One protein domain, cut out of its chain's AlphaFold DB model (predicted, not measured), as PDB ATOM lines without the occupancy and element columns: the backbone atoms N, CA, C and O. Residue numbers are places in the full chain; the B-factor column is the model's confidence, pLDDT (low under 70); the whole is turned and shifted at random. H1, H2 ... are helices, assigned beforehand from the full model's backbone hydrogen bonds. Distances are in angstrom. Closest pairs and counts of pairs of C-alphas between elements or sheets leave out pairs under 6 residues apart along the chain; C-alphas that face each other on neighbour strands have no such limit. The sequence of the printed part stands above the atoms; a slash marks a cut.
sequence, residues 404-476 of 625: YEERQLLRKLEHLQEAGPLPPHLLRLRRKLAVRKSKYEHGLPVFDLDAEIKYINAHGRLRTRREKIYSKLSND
ATOM      1  N   TYR A 404     -48.987  38.273  51.007       71.31
ATOM      2  CA  TYR A 404     -48.260  37.048  51.311       71.31
ATOM      3  C   TYR A 404     -47.730  36.356  50.049       71.31
ATOM      4  O   TYR A 404     -46.556  35.985  50.008       71.31
ATOM      5  N   GLU A 405     -48.556  36.226  49.005       78.00
ATOM      6  CA  GLU A 405     -48.140  35.649  47.720       78.00
ATOM      7  C   GLU A 405     -47.021  36.481  47.075       78.00
ATOM      8  O   GLU A 405     -46.063  35.903  46.571       78.00
ATOM      9  N   GLU A 406     -47.054  37.818  47.175       84.00
ATOM     10  CA  GLU A 406     -45.940  38.677  46.746       84.00
ATOM     11  C   GLU A 406     -44.641  38.384  47.516       84.00
ATOM     12  O   GLU A 406     -43.580  38.233  46.906       84.00
ATOM     13  N   ARG A 407     -44.706  38.240  48.849       80.69
ATOM     14  CA  ARG A 407     -43.551  37.886  49.703       80.69
ATOM     15  C   ARG A 407     -43.039  36.460  49.459       80.69
ATOM     16  O   ARG A 407     -41.869  36.175  49.721       80.69
ATOM     17  N   GLN A 408     -43.889  35.535  49.014       81.94
ATOM     18  CA  GLN A 408     -43.486  34.175  48.646       81.94
ATOM     19  C   GLN A 408     -42.889  34.132  47.232       81.94
ATOM     20  O   GLN A 408     -41.870  33.477  47.024       81.94
ATOM     21  N   LEU A 409     -43.472  34.862  46.278       89.00
ATOM     22  CA  LEU A 409     -42.973  34.977  44.908       89.00
ATOM     23  C   LEU A 409     -41.634  35.719  44.853       89.00
ATOM     24  O   LEU A 409     -40.746  35.288  44.121       89.00
ATOM     25  N   LEU A 410     -41.446  36.758  45.676       89.06
ATOM     26  CA  LEU A 410     -40.145  37.402  45.855       89.06
ATOM     27  C   LEU A 410     -39.095  36.368  46.285       89.06
ATOM     28  O   LEU A 410     -38.124  36.182  45.566       89.06
ATOM     29  N   ARG A 411     -39.332  35.620  47.372       86.12
ATOM     30  CA  ARG A 411     -38.393  34.591  47.860       86.12
ATOM     31  C   ARG A 411     -38.102  33.494  46.828       86.12
ATOM     32  O   ARG A 411     -36.962  33.066  46.710       86.12
ATOM     33  N   LYS A 412     -39.095  33.077  46.030       88.94
ATOM     34  CA  LYS A 412     -38.877  32.147  44.903       88.94
ATOM     35  C   LYS A 412     -37.958  32.746  43.831       88.94
ATOM     36  O   LYS A 412     -37.055  32.065  43.361       88.94
ATOM     37  N   LEU A 413     -38.150  34.015  43.463       88.75
ATOM     38  CA  LEU A 413     -37.270  34.713  42.517       88.75
ATOM     39  C   LEU A 413     -35.870  34.964  43.096       88.75
ATOM     40  O   LEU A 413     -34.904  34.952  42.344       88.75
ATOM     41  N   GLU A 414     -35.752  35.168  44.406       88.81
ATOM     42  CA  GLU A 414     -34.477  35.354  45.114       88.81
ATOM     43  C   GLU A 414     -33.650  34.074  45.203       88.81
ATOM     44  O   GLU A 414     -32.430  34.152  45.125       88.81
ATOM     45  N   HIS A 415     -34.305  32.913  45.231       87.19
ATOM     46  CA  HIS A 415     -33.640  31.616  45.136       87.19
ATOM     47  C   HIS A 415     -33.274  31.234  43.688       87.19
ATOM     48  O   HIS A 415     -32.218  30.664  43.439       87.19
ATOM     49  N   LEU A 416     -34.107  31.596  42.700       85.81
ATOM     50  CA  LEU A 416     -33.810  31.353  41.277       85.81
ATOM     51  C   LEU A 416     -32.651  32.232  40.766       85.81
ATOM     52  O   LEU A 416     -31.721  31.702  40.177       85.81
ATOM     53  N   GLN A 417     -32.678  33.536  41.068       86.06
ATOM     54  CA  GLN A 417     -31.658  34.136  41.936       86.06
ATOM     55  C   GLN A 417     -30.281  33.453  42.052       86.06
ATOM     56  O   GLN A 417     -29.419  33.545  41.186       86.06
ATOM     57  N   GLU A 418     -30.083  32.837  43.214       82.06
ATOM     58  CA  GLU A 418     -28.876  32.118  43.636       82.06
ATOM     59  C   GLU A 418     -28.519  30.945  42.704       82.06
ATOM     60  O   GLU A 418     -27.343  30.633  42.535       82.06
ATOM     61  N   ALA A 419     -29.519  30.320  42.073       79.88
ATOM     62  CA  ALA A 419     -29.340  29.178  41.178       79.88
ATOM     63  C   ALA A 419     -28.895  29.540  39.742       79.88
ATOM     64  O   ALA A 419     -28.443  28.653  39.017       79.88
ATOM     65  N   GLY A 420     -29.015  30.799  39.298       82.50
ATOM     66  CA  GLY A 420     -28.544  31.206  37.971       82.50
ATOM     67  C   GLY A 420     -29.030  32.573  37.457       82.50
ATOM     68  O   GLY A 420     -29.857  33.248  38.075       82.50
ATOM     69  N   PRO A 421     -28.528  33.016  36.287       83.50
ATOM     70  CA  PRO A 421     -28.885  34.306  35.701       83.50
ATOM     71  C   PRO A 421     -30.360  34.350  35.263       83.50
ATOM     72  O   PRO A 421     -30.755  33.776  34.249       83.50
ATOM     73  N   LEU A 422     -31.187  35.076  36.022       85.81
ATOM     74  CA  LEU A 422     -32.615  35.241  35.735       85.81
ATOM     75  C   LEU A 422     -32.889  35.975  34.402       85.81
ATOM     76  O   LEU A 422     -32.298  37.029  34.148       85.81
ATOM     77  N   PRO A 423     -33.896  35.534  33.619       89.94
ATOM     78  CA  PRO A 423     -34.418  36.275  32.473       89.94
ATOM     79  C   PRO A 423     -34.802  37.736  32.799       89.94
ATOM     80  O   PRO A 423     -35.379  37.997  33.863       89.94
ATOM     81  N   PRO A 424     -34.604  38.703  31.874       87.50
ATOM     82  CA  PRO A 424     -34.842  40.130  32.134       87.50
ATOM     83  C   PRO A 424     -36.252  40.482  32.633       87.50
ATOM     84  O   PRO A 424     -36.420  41.394  33.446       87.50
ATOM     85  N   HIS A 425     -37.278  39.746  32.193       88.38
ATOM     86  CA  HIS A 425     -38.654  39.954  32.647       88.38
ATOM     87  C   HIS A 425     -38.865  39.505  34.108       88.38
ATOM     88  O   HIS A 425     -39.564  40.190  34.858       88.38
ATOM     89  N   LEU A 426     -38.199  38.429  34.551       88.50
ATOM     90  CA  LEU A 426     -38.208  37.986  35.949       88.50
ATOM     91  C   LEU A 426     -37.374  38.911  36.843       88.50
ATOM     92  O   LEU A 426     -37.799  39.211  37.955       88.50
ATOM     93  N   LEU A 427     -36.261  39.465  36.347       86.38
ATOM     94  CA  LEU A 427     -35.525  40.527  37.047       86.38
ATOM     95  C   LEU A 427     -36.382  41.791  37.233       86.38
ATOM     96  O   LEU A 427     -36.408  42.370  38.322       86.38
ATOM     97  N   ARG A 428     -37.142  42.205  36.207       91.06
ATOM     98  CA  ARG A 428     -38.100  43.323  36.302       91.06
ATOM     99  C   ARG A 428     -39.207  43.032  37.323       91.06
ATOM    100  O   ARG A 428     -39.565  43.925  38.093       91.06
ATOM    101  N   LEU A 429     -39.706  41.794  37.375       89.75
ATOM    102  CA  LEU A 429     -40.690  41.351  38.366       89.75
ATOM    103  C   LEU A 429     -40.111  41.334  39.790       89.75
ATOM    104  O   LEU A 429     -40.723  41.920  40.682       89.75
ATOM    105  N   ARG A 430     -38.911  40.768  40.002       90.75
ATOM    106  CA  ARG A 430     -38.206  40.777  41.298       90.75
ATOM    107  C   ARG A 430     -38.039  42.207  41.811       90.75
ATOM    108  O   ARG A 430     -38.424  42.494  42.939       90.75
ATOM    109  N   ARG A 431     -37.545  43.127  40.970       90.00
ATOM    110  CA  ARG A 431     -37.391  44.554  41.320       90.00
ATOM    111  C   ARG A 431     -38.733  45.205  41.687       90.00
ATOM    112  O   ARG A 431     -38.807  45.911  42.688       90.00
ATOM    113  N   LYS A 432     -39.812  44.927  40.940       89.75
ATOM    114  CA  LYS A 432     -41.168  45.433  41.242       89.75
ATOM    115  C   LYS A 432     -41.689  44.925  42.594       89.75
ATOM    116  O   LYS A 432     -42.237  45.715  43.361       89.75
ATOM    117  N   LEU A 433     -41.493  43.642  42.901       89.25
ATOM    118  CA  LEU A 433     -41.891  43.030  44.174       89.25
ATOM    119  C   LEU A 433     -41.030  43.522  45.349       89.25
ATOM    120  O   LEU A 433     -41.569  43.798  46.416       89.25
ATOM    121  N   ALA A 434     -39.724  43.723  45.152       87.06
ATOM    122  CA  ALA A 434     -38.832  44.290  46.165       87.06
ATOM    123  C   ALA A 434     -39.229  45.734  46.529       87.06
ATOM    124  O   ALA A 434     -39.309  46.077  47.707       87.06
ATOM    125  N   VAL A 435     -39.574  46.562  45.533       86.19
ATOM    126  CA  VAL A 435     -40.106  47.918  45.764       86.19
ATOM    127  C   VAL A 435     -41.474  47.881  46.458       86.19
ATOM    128  O   VAL A 435     -41.736  48.733  47.305       86.19
ATOM    129  N   ARG A 436     -42.345  46.901  46.165       85.75
ATOM    130  CA  ARG A 436     -43.605  46.714  46.913       85.75
ATOM    131  C   ARG A 436     -43.347  46.323  48.371       85.75
ATOM    132  O   ARG A 436     -43.860  47.002  49.255       85.75
ATOM    133  N   LYS A 437     -42.496  45.322  48.628       84.56
ATOM    134  CA  LYS A 437     -42.045  44.916  49.974       84.56
ATOM    135  C   LYS A 437     -41.520  46.117  50.771       84.56
ATOM    136  O   LYS A 437     -42.072  46.417  51.825       84.56
ATOM    137  N   SER A 438     -40.559  46.852  50.211       79.56
ATOM    138  CA  SER A 438     -39.981  48.053  50.826       79.56
ATOM    139  C   SER A 438     -41.039  49.125  51.120       79.56
ATOM    140  O   SER A 438     -41.058  49.682  52.218       79.56
ATOM    141  N   LYS A 439     -41.987  49.375  50.203       77.50
ATOM    142  CA  LYS A 439     -43.104  50.300  50.461       77.50
ATOM    143  C   LYS A 439     -43.992  49.842  51.618       77.50
ATOM    144  O   LYS A 439     -44.313  50.673  52.460       77.50
ATOM    145  N   TYR A 440     -44.340  48.557  51.702       75.44
ATOM    146  CA  TYR A 440     -45.105  48.023  52.836       75.44
ATOM    147  C   TYR A 440     -44.343  48.147  54.164       75.44
ATOM    148  O   TYR A 440     -44.943  48.526  55.164       75.44
ATOM    149  N   GLU A 441     -43.033  47.886  54.173       71.44
ATOM    150  CA  GLU A 441     -42.166  48.018  55.357       71.44
ATOM    151  C   GLU A 441     -42.069  49.471  55.859       71.44
ATOM    152  O   GLU A 441     -41.986  49.699  57.063       71.44
ATOM    153  N   HIS A 442     -42.169  50.455  54.960       70.75
ATOM    154  CA  HIS A 442     -42.159  51.889  55.284       70.75
ATOM    155  C   HIS A 442     -43.571  52.517  55.350       70.75
ATOM    156  O   HIS A 442     -43.703  53.740  55.351       70.75
ATOM    157  N   GLY A 443     -44.642  51.709  55.357       62.88
ATOM    158  CA  GLY A 443     -46.038  52.178  55.409       62.88
ATOM    159  C   GLY A 443     -46.528  52.956  54.171       62.88
ATOM    160  O   GLY A 443     -47.646  53.476  54.158       62.88
ATOM    161  N   LEU A 444     -45.718  53.039  53.113       70.94
ATOM    162  CA  LEU A 444     -45.998  53.817  51.911       70.94
ATOM    163  C   LEU A 444     -47.071  53.142  51.037       70.94
ATOM    164  O   LEU A 444     -47.030  51.927  50.827       70.94
ATOM    165  N   PRO A 445     -48.008  53.908  50.443       67.75
ATOM    166  CA  PRO A 445     -49.016  53.337  49.563       67.75
ATOM    167  C   PRO A 445     -48.381  52.750  48.292       67.75
ATOM    168  O   PRO A 445     -47.670  53.423  47.535       67.75
ATOM    169  N   VAL A 446     -48.689  51.481  48.028       73.94
ATOM    170  CA  VAL A 446     -48.511  50.880  46.703       73.94
ATOM    171  C   VAL A 446     -49.595  51.448  45.788       73.94
ATOM    172  O   VAL A 446     -50.770  51.452  46.141       73.94
ATOM    173  N   PHE A 447     -49.193  51.954  44.621       74.44
ATOM    174  CA  PHE A 447     -50.128  52.460  43.621       74.44
ATOM    175  C   PHE A 447     -50.854  51.290  42.943       74.44
ATOM    176  O   PHE A 447     -50.211  50.377  42.413       74.44
ATOM    177  N   ASP A 448     -52.182  51.344  42.982       75.75
ATOM    178  CA  ASP A 448     -53.095  50.430  42.305       75.75
ATOM    179  C   ASP A 448     -53.689  51.158  41.093       75.75
ATOM    180  O   ASP A 448     -54.484  52.091  41.232       75.75
ATOM    181  N   LEU A 449     -53.248  50.745  39.903       76.62
ATOM    182  CA  LEU A 449     -53.693  51.309  38.633       76.62
ATOM    183  C   LEU A 449     -55.177  51.005  38.384       76.62
ATOM    184  O   LEU A 449     -55.896  51.871  37.899       76.62
ATOM    185  N   ASP A 450     -55.640  49.808  38.735       74.25
ATOM    186  CA  ASP A 450     -56.989  49.341  38.418       74.25
ATOM    187  C   ASP A 450     -58.024  50.018  39.327       74.25
ATOM    188  O   ASP A 450     -59.111  50.385  38.878       74.25
ATOM    189  N   ALA A 451     -57.675  50.258  40.594       73.56
ATOM    190  CA  ALA A 451     -58.486  51.058  41.508       73.56
ATOM    191  C   ALA A 451     -58.526  52.549  41.118       73.56
ATOM    192  O   ALA A 451     -59.580  53.180  41.253       73.56
ATOM    193  N   GLU A 452     -57.417  53.119  40.629       77.75
ATOM    194  CA  GLU A 452     -57.400  54.504  40.142       77.75
ATOM    195  C   GLU A 452     -58.206  54.634  38.836       77.75
ATOM    196  O   GLU A 452     -59.076  55.494  38.769       77.75
ATOM    197  N   ILE A 453     -58.026  53.739  37.852       78.88
ATOM    198  CA  ILE A 453     -58.797  53.730  36.590       78.88
ATOM    199  C   ILE A 453     -60.297  53.569  36.853       78.88
ATOM    200  O   ILE A 453     -61.089  54.340  36.321       78.88
ATOM    201  N   LYS A 454     -60.712  52.634  37.722       80.62
ATOM    202  CA  LYS A 454     -62.128  52.493  38.113       80.62
ATOM    203  C   LYS A 454     -62.707  53.783  38.695       80.62
ATOM    204  O   LYS A 454     -63.873  54.077  38.468       80.62
ATOM    205  N   TYR A 455     -61.903  54.550  39.428       77.38
ATOM    206  CA  TYR A 455     -62.326  55.818  40.014       77.38
ATOM    207  C   TYR A 455     -62.338  56.963  38.989       77.38
ATOM    208  O   TYR A 455     -63.299  57.724  38.964       77.38
ATOM    209  N   ILE A 456     -61.346  57.051  38.096       84.94
ATOM    210  CA  ILE A 456     -61.345  58.007  36.974       84.94
ATOM    211  C   ILE A 456     -62.587  57.781  36.101       84.94
ATOM    212  O   ILE A 456     -63.314  58.727  35.817       84.94
ATOM    213  N   ASN A 457     -62.889  56.526  35.757       80.06
ATOM    214  CA  ASN A 457     -64.068  56.167  34.966       80.06
ATOM    215  C   ASN A 457     -65.394  56.480  35.685       80.06
ATOM    216  O   ASN A 457     -66.399  56.708  35.021       80.06
ATOM    217  N   ALA A 458     -65.412  56.476  37.022       78.81
ATOM    218  CA  ALA A 458     -66.615  56.732  37.816       78.81
ATOM    219  C   ALA A 458     -66.812  58.209  38.203       78.81
ATOM    220  O   ALA A 458     -67.937  58.598  38.511       78.81
ATOM    221  N   HIS A 459     -65.746  59.013  38.287       79.06
ATOM    222  CA  HIS A 459     -65.773  60.375  38.852       79.06
ATOM    223  C   HIS A 459     -65.056  61.431  37.981       79.06
ATOM    224  O   HIS A 459     -64.917  62.578  38.401       79.06
ATOM    225  N   GLY A 460     -64.546  61.068  36.799       81.69
ATOM    226  CA  GLY A 460     -63.908  61.982  35.840       81.69
ATOM    227  C   GLY A 460     -62.545  62.559  36.255       81.69
ATOM    228  O   GLY A 460     -61.934  63.291  35.482       81.69
ATOM    229  N   ARG A 461     -62.041  62.240  37.456       84.31
ATOM    230  CA  ARG A 461     -60.795  62.796  38.015       84.31
ATOM    231  C   ARG A 461     -59.960  61.762  38.768       84.31
ATOM    232  O   ARG A 461     -60.438  60.690  39.125       84.31
ATOM    233  N   LEU A 462     -58.713  62.121  39.068       76.94
ATOM    234  CA  LEU A 462     -57.849  61.369  39.984       76.94
ATOM    235  C   LEU A 462     -58.361  61.443  41.434       76.94
ATOM    236  O   LEU A 462     -58.995  62.426  41.841       76.94
ATOM    237  N   ARG A 463     -58.038  60.425  42.242       74.69
ATOM    238  CA  ARG A 463     -58.316  60.449  43.688       74.69
ATOM    239  C   ARG A 463     -57.385  61.454  44.372       74.69
ATOM    240  O   ARG A 463     -56.169  61.440  44.153       74.69
ATOM    241  N   THR A 464     -57.921  62.274  45.270       72.25
ATOM    242  CA  THR A 464     -57.112  63.114  46.165       72.25
ATOM    243  C   THR A 464     -56.287  62.259  47.133       72.25
ATOM    244  O   THR A 464     -56.581  61.084  47.384       72.25
ATOM    245  N   ARG A 465     -55.269  62.864  47.759       57.78
ATOM    246  CA  ARG A 465     -54.462  62.215  48.810       57.78
ATOM    247  C   ARG A 465     -55.322  61.688  49.969       57.78
ATOM    248  O   ARG A 465     -54.969  60.672  50.557       57.78
ATOM    249  N   ARG A 466     -56.446  62.355  50.263       54.25
ATOM    250  CA  ARG A 466     -57.403  61.985  51.315       54.25
ATOM    251  C   ARG A 466     -58.244  60.769  50.906       54.25
ATOM    252  O   ARG A 466     -58.300  59.793  51.646       54.25
ATOM    253  N   GLU A 467     -58.809  60.765  49.700       63.62
ATOM    254  CA  GLU A 467     -59.625  59.649  49.183       63.62
ATOM    255  C   GLU A 467     -58.824  58.341  49.035       63.62
ATOM    256  O   GLU A 467     -59.342  57.264  49.328       63.62
ATOM    257  N   LYS A 468     -57.529  58.428  48.683       63.31
ATOM    258  CA  LYS A 468     -56.603  57.273  48.634       63.31
ATOM    259  C   LYS A 468     -56.398  56.580  49.989       63.31
ATOM    260  O   LYS A 468     -55.983  55.422  50.016       63.31
ATOM    261  N   ILE A 469     -56.676  57.265  51.101       56.56
ATOM    262  CA  ILE A 469     -56.584  56.702  52.455       56.56
ATOM    263  C   ILE A 469     -57.888  55.973  52.804       56.56
ATOM    264  O   ILE A 469     -57.848  54.792  53.148       56.56
ATOM    265  N   TYR A 470     -59.042  56.637  52.654       48.88
ATOM    266  CA  TYR A 470     -60.343  56.061  53.028       48.88
ATOM    267  C   TYR A 470     -60.721  54.816  52.216       48.88
ATOM    268  O   TYR A 470     -61.315  53.895  52.772       48.88
ATOM    269  N   SER A 471     -60.290  54.709  50.953       54.66
ATOM    270  CA  SER A 471     -60.556  53.523  50.123       54.66
ATOM    271  C   SER A 471     -59.918  52.213  50.617       54.66
ATOM    272  O   SER A 471     -60.122  51.173  49.999       54.66
ATOM    273  N   LYS A 472     -59.134  52.230  51.707       51.81
ATOM    274  CA  LYS A 472     -58.683  51.010  52.399       51.81
ATOM    275  C   LYS A 472     -59.772  50.374  53.276       51.81
ATOM    276  O   LYS A 472     -59.718  49.168  53.499       51.81
ATOM    277  N   LEU A 473     -60.716  51.171  53.784       44.28
ATOM    278  CA  LEU A 473     -61.719  50.747  54.772       44.28
ATOM    279  C   LEU A 473     -62.939  50.075  54.125       44.28
ATOM    280  O   LEU A 473     -63.548  49.191  54.719       44.28
ATOM    281  N   SER A 474     -63.271  50.460  52.892       42.09
ATOM    282  CA  SER A 474     -64.374  49.908  52.105       42.09
ATOM    283  C   SER A 474     -63.890  48.758  51.209       42.09
ATOM    284  O   SER A 474     -63.523  48.986  50.055       42.09
ATOM    285  N   ASN A 475     -63.878  47.529  51.728       38.00
ATOM    286  CA  ASN A 475     -63.683  46.318  50.927       38.00
ATOM    287  C   ASN A 475     -64.837  45.325  51.125       38.00
ATOM    288  O   ASN A 475     -65.409  45.216  52.207       38.00
ATOM    289  N   ASP A 476     -65.165  44.638  50.035       36.97
ATOM    290  CA  ASP A 476     -66.380  43.849  49.808       36.97
ATOM    291  C   ASP A 476     -66.509  42.633  50.764       36.97
ATOM    292  O   ASP A 476     -65.516  41.914  50.945       36.97
TER     293      ASP A 476
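Overview. This is residues 404 to 476 of the 625 residues of the protein "Putative cysteine-rich protein 2-binding protein" of Penaeus vannamei (UniProt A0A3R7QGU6). Two long helices, H1 and H2, pack on each other at a steep angle at one end of a loose rod, and a short link leads from them to a separate helix, H3, toward the other end. The very short H4 follows H3 after a further link and touches no helix. The printed part has 73 residues with four named helices, in the order H1, H2, H3, H4, and no named strand; its class is all helix. The whole is loose, with a radius of gyration of the C-alphas of 15.9 A and spans of 48 by 22 by 22 A.

Arrangement. H1, residues 404 to 419, touches H2, residues 424 to 441; their closest C-alphas, those of Leu 410 and Arg 430, are 6.0 A apart. They run opposite ways at a steep tilt of 47 degrees. H3, residues 449 to 459, is apart from H1 and H2. H4, residues 467 to 470, is apart from H1, H2 and H3. Every O i to N i+4 pair is within hydrogen-bond range in H2 and H3, and 11 of 12 are in H1; H4 is too short for such a pair.

Along the chain. H1 begins at C-alpha 404, (-48.260, 37.048, 51.311), and is 22.9 A long from first to last C-alpha. H2 is 25.6 A long and ends at C-alpha 441, (-42.166, 48.018, 55.357). H3 measures 15.1 A. H4, four residues, ends at C-alpha 470, (-60.343, 56.061, 53.028).

Size, cuts and confidence. The two C-alphas farthest apart, those of Ala 419 and His 459, are 48.0 A apart. The printed part has no cut. The link H1 to H2 is tight; the links H2 to H3 and H3 to H4 are short. The mean pLDDT of the printed part is 76.6, and residues 443, 445 and 465 to 476 are under 70.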